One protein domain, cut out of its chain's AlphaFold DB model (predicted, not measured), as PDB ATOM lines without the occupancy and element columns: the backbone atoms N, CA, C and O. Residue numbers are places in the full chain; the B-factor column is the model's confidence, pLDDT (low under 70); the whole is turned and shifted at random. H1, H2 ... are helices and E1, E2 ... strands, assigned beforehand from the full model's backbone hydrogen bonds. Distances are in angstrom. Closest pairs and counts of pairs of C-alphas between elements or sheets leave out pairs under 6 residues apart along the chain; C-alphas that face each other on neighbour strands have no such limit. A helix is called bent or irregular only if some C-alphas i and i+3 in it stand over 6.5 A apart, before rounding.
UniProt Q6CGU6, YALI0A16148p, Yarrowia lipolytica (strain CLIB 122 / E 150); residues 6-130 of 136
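AT A GLANCE: This is residues 6 to 130 of the 136 residues of the protein "YALI0A16148p" of Yarrowia lipolytica (strain CLIB 122 / E 150) (UniProt Q6CGU6). Helix H1 runs through the middle, with the small antiparallel hairpin E1 and E2 on one side, the parallel pair E3 and E4 on another, and helices H2 and H3 on a third; H4 packs on the hairpin. H2's last residues and the link 76 to 88 reach toward one end of the longest axis, the hairpin's turn near Asn 13 toward the other. The printed part has 125 residues, with four named helices and four named strands in the order E1 E2 H1 E3 H2 H3 E4 H4, class mixed. It is compact, with a radius of gyration of the C-alphas of 14.9 A and spans of 46 by 33 by 27 A.

HOW THE PARTS SIT: E1, residues 6 to 8, and E2, residues 18 to 21, form a hairpin, with N 6 and O 20 within hydrogen-bond range at 2.8 A. The closest C-alphas of E1 and H1, residues 29 to 45, are those of Leu 6 and Ala 36, 4.6 A apart. E3, residues 53 to 57, H2, residues 60 to 75, H3, residues 89 to 101, and E4, residues 105 to 110, make a strand-helix-strand unit, two parallel neighbour strands with helices between, its crossover right-handed; N 55 and O 107 are 3.0 A apart. H1 touches H3 at a shallow tilt of 29 degrees, the same way, closest at C-alphas Gln 38 and Ile 95, 5.6 A. H2, irregular with C-alphas 67 and 70 at 7.2 A, touches H3 about perpendicular at 85 degrees, closest at C-alphas Leu 66 and Thr 96, 6.2 A. The closest C-alphas of E1 and H4, residues 118 to 126, are those of Val 7 and Ala 123, 5.8 A apart; H4 is apart from H1, H2 and H3. Every O i to N i+4 pair is within hydrogen-bond range in H1, H3 and H4, and 8 of 12 in H2.

IN THESE COORDINATES: E1 begins at C-alpha 6 (205.168, 255.911, 344.169). H1 measures 24.3 A, H2 21.8 A, H3 18.2 A and E4 14.7 A. H4 ends at C-alpha 126 (202.084, 248.511, 340.256).

THE WHOLE: The farthest C-alphas, Asn 13 and Gly 83, are 46.8 A apart. The printed part has no cut; the link H2 to H3 is long. The model's pLDDT is under 70 at residues 6 to 7, 12, 20 to 27 and 113 to 130.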
ATOM      1  N   LEU A   6     204.225 255.481 345.189       65.00
ATOM      2  CA  LEU A   6     205.168 255.911 344.169       65.00
ATOM      3  C   LEU A   6     205.485 254.698 343.302       65.00
ATOM      4  O   LEU A   6     205.729 253.617 343.839       65.00
ATOM      5  N   VAL A   7     205.549 254.885 341.985       64.94
ATOM      6  CA  VAL A   7     205.947 253.818 341.069       64.94
ATOM      7  C   VAL A   7     206.988 254.294 340.072       64.94
ATOM      8  O   VAL A   7     206.858 255.355 339.466       64.94
ATOM      9  N   CYS A   8     208.010 253.469 339.872       72.19
ATOM     10  CA  CYS A   8     208.984 253.596 338.801       72.19
ATOM     11  C   CYS A   8     208.949 252.309 337.970       72.19
ATOM     12  O   CYS A   8     209.254 251.235 338.486       72.19
ATOM     13  N   PHE A   9     208.585 252.409 336.691       70.69
ATOM     14  CA  PHE A   9     208.558 251.280 335.762       70.69
ATOM     15  C   PHE A   9     209.634 251.451 334.686       70.69
ATOM     16  O   PHE A   9     209.612 252.403 333.908       70.69
ATOM     17  N   PHE A  10     210.563 250.503 334.627       71.00
ATOM     18  CA  PHE A  10     211.702 250.464 333.709       71.00
ATOM     19  C   PHE A  10     211.580 249.337 332.664       71.00
ATOM     20  O   PHE A  10     212.548 249.024 331.967       71.00
ATOM     21  N   GLY A  11     210.408 248.701 332.561       70.56
ATOM     22  CA  GLY A  11     210.118 247.612 331.623       70.56
ATOM     23  C   GLY A  11     209.670 246.318 332.305       70.56
ATOM     24  O   GLY A  11     209.791 246.144 333.519       70.56
ATOM     25  N   ASN A  12     209.142 245.383 331.512       68.62
ATOM     26  CA  ASN A  12     208.671 244.092 332.020       68.62
ATOM     27  C   ASN A  12     209.816 243.317 332.686       68.62
ATOM     28  O   ASN A  12     210.885 243.174 332.096       68.62
ATOM     29  N   ASN A  13     209.569 242.789 333.888       72.06
ATOM     30  CA  ASN A  13     210.542 242.036 334.692       72.06
ATOM     31  C   ASN A  13     211.860 242.789 334.966       72.06
ATOM     32  O   ASN A  13     212.883 242.160 335.232       72.06
ATOM     33  N   ASN A  14     211.860 244.124 334.886       73.44
ATOM     34  CA  ASN A  14     213.042 244.909 335.205       73.44
ATOM     35  C   ASN A  14     213.223 244.962 336.736       73.44
ATOM     36  O   ASN A  14     212.300 245.402 337.424       73.44
ATOM     37  N   PRO A  15     214.380 244.547 337.287       79.12
ATOM     38  CA  PRO A  15     214.620 244.561 338.733       79.12
ATOM     39  C   PRO A  15     214.659 245.973 339.334       79.12
ATOM     40  O   PRO A  15     214.574 246.114 340.547       79.12
ATOM     41  N   LEU A  16     214.775 247.015 338.503       79.56
ATOM     42  CA  LEU A  16     214.679 248.410 338.930       79.56
ATOM     43  C   LEU A  16     213.230 248.873 339.123       79.56
ATOM     44  O   LEU A  16     213.020 249.992 339.586       79.56
ATOM     45  N   ASN A  17     212.230 248.060 338.755       75.62
ATOM     46  CA  ASN A  17     210.836 248.402 339.003       75.62
ATOM     47  C   ASN A  17     210.605 248.553 340.508       75.62
ATOM     48  O   ASN A  17     210.863 247.633 341.283       75.62
ATOM     49  N   VAL A  18     210.085 249.706 340.910       78.62
ATOM     50  CA  VAL A  18     209.792 250.017 342.309       78.62
ATOM     51  C   VAL A  18     208.340 250.439 342.408       78.62
ATOM     52  O   VAL A  18     207.897 251.287 341.642       78.62
ATOM     53  N   SER A  19     207.620 249.860 343.364       74.50
ATOM     54  CA  SER A  19     206.362 250.384 343.886       74.50
ATOM     55  C   SER A  19     206.509 250.479 345.396       74.50
ATOM     56  O   SER A  19     206.890 249.492 346.023       74.50
ATOM     57  N   ALA A  20     206.305 251.662 345.971       67.69
ATOM     58  CA  ALA A  20     206.496 251.885 347.399       67.69
ATOM     59  C   ALA A  20     205.498 252.901 347.953       67.69
ATOM     60  O   ALA A  20     205.123 253.867 347.290       67.69
ATOM     61  N   ARG A  21     205.112 252.721 349.219       68.19
ATOM     62  CA  ARG A  21     204.228 253.662 349.914       68.19
ATOM     63  C   ARG A  21     204.961 254.961 350.218       68.19
ATOM     64  O   ARG A  21     206.049 254.952 350.794       68.19
ATOM     65  N   LEU A  22     204.329 256.085 349.895       66.56
ATOM     66  CA  LEU A  22     204.840 257.391 350.275       66.56
ATOM     67  C   LEU A  22     204.715 257.566 351.795       66.56
ATOM     68  O   LEU A  22     203.622 257.479 352.354       66.56
ATOM     69  N   ARG A  23     205.824 257.856 352.478       63.38
ATOM     70  CA  ARG A  23     205.824 258.145 353.921       63.38
ATOM     71  C   ARG A  23     205.414 259.598 354.202       63.38
ATOM     72  O   ARG A  23     205.712 260.500 353.418       63.38
ATOM     73  N   GLY A  24     204.762 259.826 355.343       61.50
ATOM     74  CA  GLY A  24     204.391 261.154 355.853       61.50
ATOM     75  C   GLY A  24     202.883 261.374 356.011       61.50
ATOM     76  O   GLY A  24     202.072 260.693 355.386       61.50
ATOM     77  N   ASP A  25     202.512 262.349 356.840       54.03
ATOM     78  CA  ASP A  25     201.118 262.549 357.272       54.03
ATOM     79  C   ASP A  25     200.234 263.231 356.213       54.03
ATOM     80  O   ASP A  25     199.020 263.032 356.182       54.03
ATOM     81  N   LEU A  26     200.836 264.024 355.313       59.94
ATOM     82  CA  LEU A  26     200.122 264.737 354.252       59.94
ATOM     83  C   LEU A  26     200.316 264.051 352.896       59.94
ATOM     84  O   LEU A  26     201.228 264.371 352.130       59.94
ATOM     85  N   GLN A  27     199.411 263.125 352.605       63.84
ATOM     86  CA  GLN A  27     199.345 262.377 351.354       63.84
ATOM     87  C   GLN A  27     198.494 263.154 350.334       63.84
ATOM     88  O   GLN A  27     197.275 263.238 350.470       63.84
ATOM     89  N   THR A  28     199.127 263.751 349.320       71.69
ATOM     90  CA  THR A  28     198.436 264.364 348.166       71.69
ATOM     91  C   THR A  28     199.007 263.819 346.862       71.69
ATOM     92  O   THR A  28     200.200 263.519 346.807       71.69
ATOM     93  N   ASN A  29     198.190 263.721 345.805       72.81
ATOM     94  CA  ASN A  29     198.627 263.203 344.495       72.81
ATOM     95  C   ASN A  29     199.890 263.919 343.995       72.81
ATOM     96  O   ASN A  29     200.870 263.283 343.632       72.81
ATOM     97  N   GLN A  30     199.932 265.245 344.151       72.81
ATOM     98  CA  GLN A  30     201.091 266.069 343.801       72.81
ATOM     99  C   GLN A  30     202.369 265.675 344.557       72.81
ATOM    100  O   GLN A  30     203.475 265.849 344.051       72.81
ATOM    101  N   ARG A  31     202.251 265.190 345.799       72.50
ATOM    102  CA  ARG A  31     203.393 264.732 346.599       72.50
ATOM    103  C   ARG A  31     203.849 263.339 346.158       72.50
ATOM    104  O   ARG A  31     205.054 263.120 346.086       72.50
ATOM    105  N   ALA A  32     202.913 262.453 345.816       73.69
ATOM    106  CA  ALA A  32     203.200 261.114 345.295       73.69
ATOM    107  C   ALA A  32     203.882 261.155 343.923       73.69
ATOM    108  O   ALA A  32     204.950 260.571 343.760       73.69
ATOM    109  N   GLU A  33     203.352 261.942 342.985       76.50
ATOM    110  CA  GLU A  33     203.945 262.137 341.655       76.50
ATOM    111  C   GLU A  33     205.387 262.663 341.740       76.50
ATOM    112  O   GLU A  33     206.288 262.216 341.032       76.50
ATOM    113  N   ARG A  34     205.632 263.598 342.661       79.31
ATOM    114  CA  ARG A  34     206.969 264.156 342.898       79.31
ATOM    115  C   ARG A  34     207.927 263.148 343.508       79.31
ATOM    116  O   ARG A  34     209.069 263.067 343.065       79.31
ATOM    117  N   ALA A  35     207.469 262.404 344.509       80.12
ATOM    118  CA  ALA A  35     208.273 261.375 345.149       80.12
ATOM    119  C   ALA A  35     208.636 260.253 344.170       80.12
ATOM    120  O   ALA A  35     209.759 259.763 344.209       80.12
ATOM    121  N   ALA A  36     207.738 259.903 343.243       81.44
ATOM    122  CA  ALA A  36     208.027 258.947 342.178       81.44
ATOM    123  C   ALA A  36     209.172 259.425 341.272       81.44
ATOM    124  O   ALA A  36     210.112 258.674 341.016       81.44
ATOM    125  N   VAL A  37     209.152 260.694 340.845       85.19
ATOM    126  CA  VAL A  37     210.237 261.262 340.025       85.19
ATOM    127  C   VAL A  37     211.544 261.367 340.808       85.19
ATOM    128  O   VAL A  37     212.596 261.021 340.277       85.19
ATOM    129  N   GLN A  38     211.493 261.798 342.071       86.69
ATOM    130  CA  GLN A  38     212.674 261.835 342.934       86.69
ATOM    131  C   GLN A  38     213.300 260.444 343.066       86.69
ATOM    132  O   GLN A  38     214.497 260.281 342.846       86.69
ATOM    133  N   ARG A  39     212.479 259.432 343.356       85.44
ATOM    134  CA  ARG A  39     212.947 258.061 343.535       85.44
ATOM    135  C   ARG A  39     213.530 257.481 342.251       85.44
ATOM    136  O   ARG A  39     214.557 256.809 342.304       85.44
ATOM    137  N   ALA A  40     212.919 257.766 341.103       85.56
ATOM    138  CA  ALA A  40     213.472 257.378 339.811       85.56
ATOM    139  C   ALA A  40     214.872 257.974 339.608       85.56
ATOM    140  O   ALA A  40     215.788 257.253 339.228       85.56
ATOM    141  N   LEU A  41     215.059 259.263 339.911       87.88
ATOM    142  CA  LEU A  41     216.365 259.921 339.823       87.88
ATOM    143  C   LEU A  41     217.386 259.320 340.794       87.88
ATOM    144  O   LEU A  41     218.513 259.068 340.388       87.88
ATOM    145  N   GLU A  42     217.006 259.033 342.039       88.69
ATOM    146  CA  GLU A  42     217.886 258.366 343.007       88.69
ATOM    147  C   GLU A  42     218.368 257.008 342.481       88.69
ATOM    148  O   GLU A  42     219.570 256.754 342.450       88.69
ATOM    149  N   ILE A  43     217.454 256.161 341.997       86.69
ATOM    150  CA  ILE A  43     217.787 254.846 341.427       86.69
ATOM    151  C   ILE A  43     218.702 254.994 340.210       86.69
ATOM    152  O   ILE A  43     219.668 254.244 340.062       86.69
ATOM    153  N   LEU A  44     218.398 255.946 339.327       85.88
ATOM    154  CA  LEU A  44     219.167 256.175 338.108       85.88
ATOM    155  C   LEU A  44     220.557 256.738 338.400       85.88
ATOM    156  O   LEU A  44     221.510 256.333 337.737       85.88
ATOM    157  N   SER A  45     220.699 257.572 339.431       86.44
ATOM    158  CA  SER A  45     221.984 258.133 339.860       86.44
ATOM    159  C   SER A  45     222.987 257.070 340.316       86.44
ATOM    160  O   SER A  45     224.194 257.284 340.218       86.44
ATOM    161  N   THR A  46     222.508 255.907 340.777       87.56
ATOM    162  CA  THR A  46     223.366 254.787 341.186       87.56
ATOM    163  C   THR A  46     223.665 253.813 340.047       87.56
ATOM    164  O   THR A  46     224.455 252.890 340.241       87.56
ATOM    165  N   GLN A  47     223.024 253.955 338.879       84.75
ATOM    166  CA  GLN A  47     223.284 253.058 337.755       84.75
ATOM    167  C   GLN A  47     224.606 253.430 337.087       84.75
ATOM    168  O   GLN A  47     224.809 254.557 336.645       84.75
ATOM    169  N   THR A  48     225.493 252.447 336.978       84.06
ATOM    170  CA  THR A  48     226.781 252.580 336.283       84.06
ATOM    171  C   THR A  48     226.743 251.987 334.875       84.06
ATOM    172  O   THR A  48     227.791 251.803 334.257       84.06
ATOM    173  N   ASP A  49     225.560 251.610 334.382       79.44
ATOM    174  CA  ASP A  49     225.404 251.157 333.007       79.44
ATOM    175  C   ASP A  49     225.413 252.350 332.037       79.44
ATOM    176  O   ASP A  49     224.992 253.455 332.361       79.44
ATOM    177  N   ASN A  50     225.908 252.148 330.812       80.25
ATOM    178  CA  ASN A  50     225.936 253.199 329.781       80.25
ATOM    179  C   ASN A  50     224.553 253.424 329.136       80.25
ATOM    180  O   ASN A  50     224.462 253.825 327.972       80.25
ATOM    181  N   ARG A  51     223.466 253.073 329.831       82.50
ATOM    182  CA  ARG A  51     222.109 253.227 329.305       82.50
ATOM    183  C   ARG A  51     221.633 254.649 329.530       82.50
ATOM    184  O   ARG A  51     221.975 255.288 330.514       82.50
ATOM    185  N   MET A  52     220.802 255.116 328.608       79.62
ATOM    186  CA  MET A  52     220.152 256.415 328.696       79.62
ATOM    187  C   MET A  52     218.668 256.214 328.986       79.62
ATOM    188  O   MET A  52     218.000 255.427 328.311       79.62
ATOM    189  N   TYR A  53     218.153 256.941 329.971       81.56
ATOM    190  CA  TYR A  53     216.803 256.800 330.495       81.56
ATOM    191  C   TYR A  53     215.994 258.078 330.267       81.56
ATOM    192  O   TYR A  53     216.482 259.191 330.465       81.56
ATOM    193  N   GLN A  54     214.732 257.919 329.874       82.25
ATOM    194  CA  GLN A  54     213.749 258.998 329.826       82.25
ATOM    195  C   GLN A  54     212.735 258.781 330.944       82.25
ATOM    196  O   GLN A  54     212.138 257.710 331.031       82.25
ATOM    197  N   ILE A  55     212.527 259.794 331.786       84.12
ATOM    198  CA  ILE A  55     211.530 259.725 332.857       84.12
ATOM    199  C   ILE A  55     210.180 260.155 332.285       84.12
ATOM    200  O   ILE A  55     210.024 261.286 331.824       84.12
ATOM    201  N   CYS A  56     209.196 259.263 332.321       80.88
ATOM    202  CA  CYS A  56     207.824 259.558 331.926       80.88
ATOM    203  C   CYS A  56     206.985 259.881 333.167       80.88
ATOM    204  O   CYS A  56     207.012 259.136 334.140       80.88
ATOM    205  N   THR A  57     206.241 260.984 333.134       83.88
ATOM    206  CA  THR A  57     205.303 261.367 334.199       83.88
ATOM    207  C   THR A  57     204.107 262.093 333.595       83.88
ATOM    208  O   THR A  57     204.244 262.815 332.605       83.88
ATOM    209  N   ASP A  58     202.922 261.897 334.155       82.12
ATOM    210  CA  ASP A  58     201.721 262.668 333.829       82.12
ATOM    211  C   ASP A  58     201.660 264.014 334.576       82.12
ATOM    212  O   ASP A  58     200.889 264.907 334.203       82.12
ATOM    213  N   SER A  59     202.553 264.211 335.552       85.25
ATOM    214  CA  SER A  59     202.660 265.428 336.346       85.25
ATOM    215  C   SER A  59     203.220 266.600 335.545       85.25
ATOM    216  O   SER A  59     204.426 266.869 335.480       85.25
ATOM    217  N   GLU A  60     202.313 267.389 334.979       85.56
ATOM    218  CA  GLU A  60     202.656 268.668 334.359       85.56
ATOM    219  C   GLU A  60     203.363 269.615 335.335       85.56
ATOM    220  O   GLU A  60     204.223 270.403 334.932       85.56
ATOM    221  N   TYR A  61     203.029 269.524 336.623       85.12
ATOM    222  CA  TYR A  61     203.665 270.322 337.658       85.12
ATOM    223  C   TYR A  61     205.160 270.006 337.771       85.12
ATOM    224  O   TYR A  61     205.974 270.929 337.708       85.12
ATOM    225  N   VAL A  62     205.536 268.726 337.877       85.75
ATOM    226  CA  VAL A  62     206.948 268.313 337.973       85.75
ATOM    227  C   VAL A  62     207.723 268.707 336.726       85.75
ATOM    228  O   VAL A  62     208.801 269.298 336.827       85.75
ATOM    229  N   ILE A  63     207.143 268.451 335.552       88.00
ATOM    230  CA  ILE A  63     207.763 268.801 334.274       88.00
ATOM    231  C   ILE A  63     208.036 270.298 334.213       88.00
ATOM    232  O   ILE A  63     209.153 270.703 333.899       88.00
ATOM    233  N   ASN A  64     207.053 271.139 334.538       88.94
ATOM    234  CA  ASN A  64     207.243 272.585 334.493       88.94
ATOM    235  C   ASN A  64     208.228 273.082 335.563       88.94
ATOM    236  O   ASN A  64     209.009 273.987 335.269       88.94
ATOM    237  N   CYS A  65     208.248 272.480 336.760       87.88
ATOM    238  CA  CYS A  65     209.244 272.796 337.787       87.88
ATOM    239  C   CYS A  65     210.664 272.613 337.247       87.88
ATOM    240  O   CYS A  65     211.444 273.564 337.271       87.88
ATOM    241  N   LEU A  66     210.965 271.427 336.713       86.25
ATOM    242  CA  LEU A  66     212.318 271.057 336.291       86.25
ATOM    243  C   LEU A  66     212.733 271.669 334.948       86.25
ATOM    244  O   LEU A  66     213.914 271.925 334.742       86.25
ATOM    245  N   SER A  67     211.788 271.932 334.041       84.94
ATOM    246  CA  SER A  67     212.107 272.437 332.695       84.94
ATOM    247  C   SER A  67     211.997 273.954 332.530       84.94
ATOM    248  O   SER A  67     212.675 274.517 331.673       84.94
ATOM    249  N   LYS A  68     211.135 274.636 333.299       86.38
ATOM    250  CA  LYS A  68     210.793 276.053 333.055       86.38
ATOM    251  C   LYS A  68     210.967 276.938 334.276       86.38
ATOM    252  O   LYS A  68     211.472 278.052 334.164       86.38
ATOM    253  N   TRP A  69     210.480 276.492 335.428       89.19
ATOM    254  CA  TRP A  69     210.293 277.387 336.561       89.19
ATOM    255  C   TRP A  69     211.522 277.496 337.448       89.19
ATOM    256  O   TRP A  69     211.818 278.601 337.899       89.19
ATOM    257  N   VAL A  70     212.269 276.406 337.652       89.50
ATOM    258  CA  VAL A  70     213.397 276.410 338.591       89.50
ATOM    259  C   VAL A  70     214.457 277.449 338.235       89.50
ATOM    260  O   VAL A  70     214.912 278.174 339.114       89.50
ATOM    261  N   THR A  71     214.761 277.629 336.948       88.06
ATOM    262  CA  THR A  71     215.722 278.638 336.480       88.06
ATOM    263  C   THR A  71     215.284 280.056 336.844       88.06
ATOM    264  O   THR A  71     216.099 280.888 337.240       88.06
ATOM    265  N   THR A  72     213.989 280.349 336.723       91.12
ATOM    266  CA  THR A  72     213.422 281.653 337.093       91.12
ATOM    267  C   THR A  72     213.386 281.820 338.608       91.12
ATOM    268  O   THR A  72     213.766 282.873 339.114       91.12
ATOM    269  N   TRP A  73     212.986 280.777 339.339       92.88
ATOM    270  CA  TRP A  73     212.904 280.797 340.798       92.88
ATOM    271  C   TRP A  73     214.265 280.962 341.464       92.88
ATOM    272  O   TRP A  73     214.410 281.760 342.384       92.88
ATOM    273  N   GLN A  74     215.296 280.286 340.966       90.06
ATOM    274  CA  GLN A  74     216.661 280.463 341.455       90.06
ATOM    275  C   GLN A  74     217.149 281.907 341.261       90.06
ATOM    276  O   GLN A  74     217.793 282.456 342.150       90.06
ATOM    277  N   LYS A  75     216.794 282.547 340.137       91.38
ATOM    278  CA  LYS A  75     217.167 283.941 339.843       91.38
ATOM    279  C   LYS A  75     216.390 284.966 340.665       91.38
ATOM    280  O   LYS A  75     216.938 286.015 340.983       91.38
ATOM    281  N   ASN A  76     215.128 284.691 340.988       93.62
ATOM    282  CA  ASN A  76     214.243 285.649 341.655       93.62
ATOM    283  C   ASN A  76     214.085 285.413 343.170       93.62
ATOM    284  O   ASN A  76     213.189 285.990 343.784       93.62
ATOM    285  N   GLY A  77     214.930 284.569 343.771       93.31
ATOM    286  CA  GLY A  77     214.905 284.307 345.212       93.31
ATOM    287  C   GLY A  77     213.762 283.394 345.671       93.31
ATOM    288  O   GLY A  77     213.354 283.471 346.826       93.31
ATOM    289  N   TRP A  78     213.277 282.509 344.797       93.62
ATOM    290  CA  TRP A  78     212.197 281.547 345.046       93.62
ATOM    291  C   TRP A  78     210.834 282.186 345.288       93.62
ATOM    292  O   TRP A  78     210.085 281.786 346.183       93.62
ATOM    293  N   ILE A  79     210.493 283.147 344.432       93.25
ATOM    294  CA  ILE A  79     209.196 283.819 344.435       93.25
ATOM    295  C   ILE A  79     208.372 283.365 343.224       93.25
ATOM    296  O   ILE A  79     208.843 283.339 342.086       93.25
ATOM    297  N   ASN A  80     207.122 282.974 343.459       89.81
ATOM    298  CA  ASN A  80     206.201 282.564 342.405       89.81
ATOM    299  C   ASN A  80     205.588 283.778 341.678       89.81
ATOM    300  O   ASN A  80     205.748 284.927 342.085       89.81
ATOM    301  N   ALA A  81     204.830 283.526 340.607       87.69
ATOM    302  CA  ALA A  81     204.212 284.580 339.794       87.69
ATOM    303  C   ALA A  81     203.214 285.480 340.557       87.69
ATOM    304  O   ALA A  81     202.854 286.544 340.069       87.69
ATOM    305  N   ARG A  82     202.764 285.065 341.748       91.06
ATOM    306  CA  ARG A  82     201.869 285.833 342.625       91.06
ATOM    307  C   ARG A  82     202.624 286.660 343.671       91.06
ATOM    308  O   ARG A  82     201.985 287.235 344.543       91.06
ATOM    309  N   GLY A  83     203.957 286.694 343.625       92.62
ATOM    310  CA  GLY A  83     204.777 287.404 344.609       92.62
ATOM    311  C   GLY A  83     204.921 286.674 345.948       92.62
ATOM    312  O   GLY A  83     205.372 287.272 346.918       92.62
ATOM    313  N   LEU A  84     204.538 285.396 346.020       92.81
ATOM    314  CA  LEU A  84     204.621 284.592 347.241       92.81
ATOM    315  C   LEU A  84     205.803 283.615 347.179       92.81
ATOM    316  O   LEU A  84     206.180 283.199 346.079       92.81
ATOM    317  N   PRO A  85     206.348 283.177 348.328       91.50
ATOM    318  CA  PRO A  85     207.329 282.100 348.362       91.50
ATOM    319  C   PRO A  85     206.831 280.850 347.626       91.50
ATOM    320  O   PRO A  85     205.664 280.463 347.734       91.50
ATOM    321  N   VAL A  86     207.714 280.216 346.856       88.69
ATOM    322  CA  VAL A  86     207.416 278.948 346.180       88.69
ATOM    323  C   VAL A  86     207.172 277.861 347.229       88.69
ATOM    324  O   VAL A  86     208.036 277.568 348.054       88.69
ATOM    325  N   CYS A  87     205.995 277.239 347.184       81.81
ATOM    326  CA  CYS A  87     205.670 276.104 348.044       81.81
ATOM    327  C   CYS A  87     206.570 274.902 347.725       81.81
ATOM    328  O   CYS A  87     206.844 274.633 346.556       81.81
ATOM    329  N   ASN A  88     206.960 274.138 348.753       78.25
ATOM    330  CA  ASN A  88     207.798 272.935 348.631       78.25
ATOM    331  C   ASN A  88     209.155 273.183 347.948       78.25
ATOM    332  O   ASN A  88     209.644 272.324 347.208       78.25
ATOM    333  N   ARG A  89     209.718 274.382 348.146       85.19
ATOM    334  CA  ARG A  89     211.013 274.804 347.600       85.19
ATOM    335  C   ARG A  89     212.115 273.784 347.878       85.19
ATOM    336  O   ARG A  89     212.844 273.448 346.956       85.19
ATOM    337  N   ASP A  90     212.222 273.331 349.120       81.25
ATOM    338  CA  ASP A  90     213.151 272.302 349.597       81.25
ATOM    339  C   ASP A  90     213.146 271.082 348.668       81.25
ATOM    340  O   ASP A  90     214.122 270.795 347.983       81.25
ATOM    341  N   LEU A  91     211.974 270.482 348.500       77.25
ATOM    342  CA  LEU A  91     211.792 269.303 347.668       77.25
ATOM    343  C   LEU A  91     212.028 269.590 346.168       77.25
ATOM    344  O   LEU A  91     212.438 268.711 345.419       77.25
ATOM    345  N   ILE A  92     211.737 270.804 345.675       84.94
ATOM    346  CA  ILE A  92     212.035 271.180 344.277       84.94
ATOM    347  C   ILE A  92     213.547 271.318 344.076       84.94
ATOM    348  O   ILE A  92     214.059 270.906 343.034       84.94
ATOM    349  N   GLN A  93     214.260 271.889 345.049       87.06
ATOM    350  CA  GLN A  93     215.715 272.001 345.011       87.06
ATOM    351  C   GLN A  93     216.368 270.624 344.971       87.06
ATOM    352  O   GLN A  93     217.217 270.406 344.111       87.06
ATOM    353  N   ASP A  94     215.923 269.697 345.814       85.88
ATOM    354  CA  ASP A  94     216.488 268.349 345.880       85.88
ATOM    355  C   ASP A  94     216.332 267.601 344.553       85.88
ATOM    356  O   ASP A  94     217.319 267.141 343.980       85.88
ATOM    357  N   ILE A  95     215.120 267.578 343.985       86.06
ATOM    358  CA  ILE A  95     214.865 266.932 342.685       86.06
ATOM    359  C   ILE A  95     215.661 267.619 341.567       86.06
ATOM    360  O   ILE A  95     216.183 266.948 340.680       86.06
ATOM    361  N   THR A  96     215.792 268.949 341.601       87.50
ATOM    362  CA  THR A  96     216.580 269.685 340.597       87.50
ATOM    363  C   THR A  96     218.058 269.318 340.673       87.50
ATOM    364  O   THR A  96     218.680 269.082 339.638       87.50
ATOM    365  N   ASN A  97     218.616 269.246 341.880       88.69
ATOM    366  CA  ASN A  97     220.011 268.883 342.100       88.69
ATOM    367  C   ASN A  97     220.274 267.435 341.670       88.69
ATOM    368  O   ASN A  97     221.233 267.181 340.941       88.69
ATOM    369  N   LEU A  98     219.386 266.506 342.044       88.12
ATOM    370  CA  LEU A  98     219.452 265.110 341.612       88.12
ATOM    371  C   LEU A  98     219.406 265.004 340.086       88.12
ATOM    372  O   LEU A  98     220.296 264.398 339.493       88.12
ATOM    373  N   ASN A  99     218.440 265.666 339.443       87.12
ATOM    374  CA  ASN A  99     218.312 265.677 337.987       87.12
ATOM    375  C   ASN A  99     219.553 266.260 337.293       87.12
ATOM    376  O   ASN A  99     219.971 265.738 336.269       87.12
ATOM    377  N   ALA A 100     220.162 267.313 337.848       86.62
ATOM    378  CA  ALA A 100     221.393 267.891 337.306       86.62
ATOM    379  C   ALA A 100     222.614 266.968 337.471       86.62
ATOM    380  O   ALA A 100     223.532 267.020 336.656       86.62
ATOM    381  N   SER A 101     222.629 266.136 338.517       86.88
ATOM    382  CA  SER A 101     223.707 265.172 338.778       86.88
ATOM    383  C   SER A 101     223.567 263.852 338.003       86.88
ATOM    384  O   SER A 101     224.563 263.167 337.784       86.88
ATOM    385  N   CYS A 102     222.356 263.503 337.554       86.50
ATOM    386  CA  CYS A 102     222.087 262.282 336.792       86.50
ATOM    387  C   CYS A 102     222.493 262.438 335.320       86.50
ATOM    388  O   CYS A 102     221.764 263.014 334.515       86.50
ATOM    389  N   THR A 103     223.641 261.879 334.940       87.00
ATOM    390  CA  THR A 103     224.166 261.965 333.565       87.00
ATOM    391  C   THR A 103     223.492 261.008 332.583       87.00
ATOM    392  O   THR A 103     223.537 261.231 331.377       87.00
ATOM    393  N   ASN A 104     222.850 259.957 333.087       85.56
ATOM    394  CA  ASN A 104     222.158 258.936 332.305       85.56
ATOM    395  C   ASN A 104     220.673 259.256 332.056       85.56
ATOM    396  O   ASN A 104     219.961 258.439 331.476       85.56
ATOM    397  N   VAL A 105     220.189 260.438 332.453       86.19
ATOM    398  CA  VAL A 105     218.802 260.871 332.236       86.19
ATOM    399  C   VAL A 105     218.746 261.892 331.103       86.19
ATOM    400  O   VAL A 105     219.263 262.998 331.222       86.19
ATOM    401  N   ILE A 106     218.082 261.545 329.997       82.56
ATOM    402  CA  ILE A 106     217.977 262.431 328.817       82.56
ATOM    403  C   ILE A 106     216.883 263.493 328.951       82.56
ATOM    404  O   ILE A 106     216.813 264.416 328.139       82.56
ATOM    405  N   GLY A 107     216.010 263.357 329.948       82.00
ATOM    406  CA  GLY A 107     214.979 264.336 330.268       82.00
ATOM    407  C   GLY A 107     213.653 263.718 330.692       82.00
ATOM    408  O   GLY A 107     213.504 262.498 330.803       82.00
ATOM    409  N   LEU A 108     212.678 264.602 330.911       85.50
ATOM    410  CA  LEU A 108     211.320 264.248 331.300       85.50
ATOM    411  C   LEU A 108     210.369 264.314 330.102       85.50
ATOM    412  O   LEU A 108     210.419 265.256 329.307       85.50
ATOM    413  N   LYS A 109     209.456 263.348 330.008       83.25
ATOM    414  CA  LYS A 109     208.389 263.291 329.006       83.25
ATOM    415  C   LYS A 109     207.025 263.299 329.687       83.25
ATOM    416  O   LYS A 109     206.764 262.481 330.567       83.25
ATOM    417  N   LYS A 110     206.142 264.197 329.232       83.94
ATOM    418  CA  LYS A 110     204.733 264.195 329.644       83.94
ATOM    419  C   LYS A 110     204.027 263.005 329.012       83.94
ATOM    420  O   LYS A 110     204.016 262.893 327.785       83.94
ATOM    421  N   VAL A 111     203.419 262.160 329.831       81.00
ATOM    422  CA  VAL A 111     202.443 261.161 329.380       81.00
ATOM    423  C   VAL A 111     201.036 261.619 329.749       81.00
ATOM    424  O   VAL A 111     200.852 262.512 330.575       81.00
ATOM    425  N   ARG A 112     200.024 261.099 329.057       75.69
ATOM    426  CA  ARG A 112     198.635 261.446 329.355       75.69
ATOM    427  C   ARG A 112     198.166 260.558 330.510       75.69
ATOM    428  O   ARG A 112     198.180 259.338 330.364       75.69
ATOM    429  N   ALA A 113     197.714 261.175 331.600       67.75
ATOM    430  CA  ALA A 113     197.045 260.469 332.689       67.75
ATOM    431  C   ALA A 113     195.876 259.634 332.139       67.75
ATOM    432  O   ALA A 113     195.125 260.124 331.287       67.75
ATOM    433  N   HIS A 114     195.727 258.395 332.610       62.50
ATOM    434  CA  HIS A 114     194.640 257.483 332.222       62.50
ATOM    435  C   HIS A 114     194.512 257.240 330.708       62.50
ATOM    436  O   HIS A 114     193.410 257.090 330.179       62.50
ATOM    437  N   SER A 115     195.631 257.249 329.986       56.94
ATOM    438  CA  SER A 115     195.661 256.813 328.588       56.94
ATOM    439  C   SER A 115     196.086 255.352 328.491       56.94
ATOM    440  O   SER A 115     196.829 254.889 329.349       56.94
ATOM    441  N   ASP A 116     195.667 254.653 327.428       57.91
ATOM    442  CA  ASP A 116     196.098 253.284 327.085       57.91
ATOM    443  C   ASP A 116     197.596 253.196 326.697       57.91
ATOM    444  O   ASP A 116     197.988 252.478 325.776       57.91
ATOM    445  N   ASP A 117     198.462 253.957 327.366       63.16
ATOM    446  CA  ASP A 117     199.902 253.773 327.294       63.16
ATOM    447  C   ASP A 117     200.265 252.578 328.179       63.16
ATOM    448  O   ASP A 117     200.069 252.592 329.394       63.16
ATOM    449  N   ASN A 118     200.794 251.525 327.560       67.56
ATOM    450  CA  ASN A 118     201.168 250.294 328.248       67.56
ATOM    451  C   ASN A 118     202.103 250.563 329.442       67.56
ATOM    452  O   ASN A 118     201.944 249.941 330.484       67.56
ATOM    453  N   ALA A 119     203.038 251.516 329.345       63.75
ATOM    454  CA  ALA A 119     203.932 251.831 330.460       63.75
ATOM    455  C   ALA A 119     203.196 252.529 331.616       63.75
ATOM    456  O   ALA A 119     203.463 252.222 332.776       63.75
ATOM    457  N   ASN A 120     202.247 253.418 331.302       66.31
ATOM    458  CA  ASN A 120     201.416 254.076 332.309       66.31
ATOM    459  C   ASN A 120     200.491 253.068 332.993       66.31
ATOM    460  O   ASN A 120     200.432 253.027 334.210       66.31
ATOM    461  N   ASN A 121     199.857 252.185 332.222       69.25
ATOM    462  CA  ASN A 121     198.990 251.138 332.756       69.25
ATOM    463  C   ASN A 121     199.750 250.156 333.659       69.25
ATOM    464  O   ASN A 121     199.205 249.698 334.659       69.25
ATOM    465  N   GLN A 122     201.007 249.832 333.335       69.88
ATOM    466  CA  GLN A 122     201.845 249.008 334.211       69.88
ATOM    467  C   GLN A 122     202.271 249.766 335.470       69.88
ATOM    468  O   GLN A 122     202.292 249.174 336.545       69.88
ATOM    469  N   ALA A 123     202.576 251.061 335.361       65.38
ATOM    470  CA  ALA A 123     202.868 251.885 336.528       65.38
ATOM    471  C   ALA A 123     201.638 252.011 337.450       65.38
ATOM    472  O   ALA A 123     201.749 251.775 338.649       65.38
ATOM    473  N   ASP A 124     200.459 252.271 336.885       67.88
ATOM    474  CA  ASP A 124     199.178 252.334 337.598       67.88
ATOM    475  C   ASP A 124     198.834 250.990 338.250       67.88
ATOM    476  O   ASP A 124     198.388 250.938 339.395       67.88
ATOM    477  N   ARG A 125     199.085 249.877 337.548       67.94
ATOM    478  CA  ARG A 125     198.913 248.529 338.097       67.94
ATOM    479  C   ARG A 125     199.829 248.295 339.296       67.94
ATOM    480  O   ARG A 125     199.360 247.842 340.335       67.94
ATOM    481  N   LEU A 126     201.112 248.624 339.168       63.91
ATOM    482  CA  LEU A 126     202.084 248.511 340.256       63.91
ATOM    483  C   LEU A 126     201.729 249.416 341.450       63.91
ATOM    484  O   LEU A 126     202.033 249.043 342.580       63.91
ATOM    485  N   ALA A 127     201.057 250.550 341.216       60.84
ATOM    486  CA  ALA A 127     200.555 251.470 342.247       60.84
ATOM    487  C   ALA A 127     199.266 250.974 342.933       60.84
ATOM    488  O   ALA A 127     198.793 251.576 343.895       60.84
ATOM    489  N   GLY A 128     198.634 249.930 342.391       57.31
ATOM    490  CA  GLY A 128     197.527 249.218 343.032       57.31
ATOM    491  C   GLY A 128     197.972 247.948 343.765       57.31
ATOM    492  O   GLY A 128     197.234 247.433 344.603       57.31
ATOM    493  N   GLU A 129     199.164 247.435 343.447       56.19
ATOM    494  CA  GLU A 129     199.744 246.203 343.996       56.19
ATOM    495  C   GLU A 129     200.709 246.457 345.178       56.19
ATOM    496  O   GLU A 129     201.284 245.501 345.699       56.19
ATOM    497  N   GLY A 130     200.897 247.712 345.613       42.16
ATOM    498  CA  GLY A 130     201.967 248.177 346.500       42.16
ATOM    499  C   GLY A 130     202.424 247.239 347.609       42.16
ATOM    500  O   GLY A 130     201.734 246.984 348.603       42.16
TER     501      GLY A 130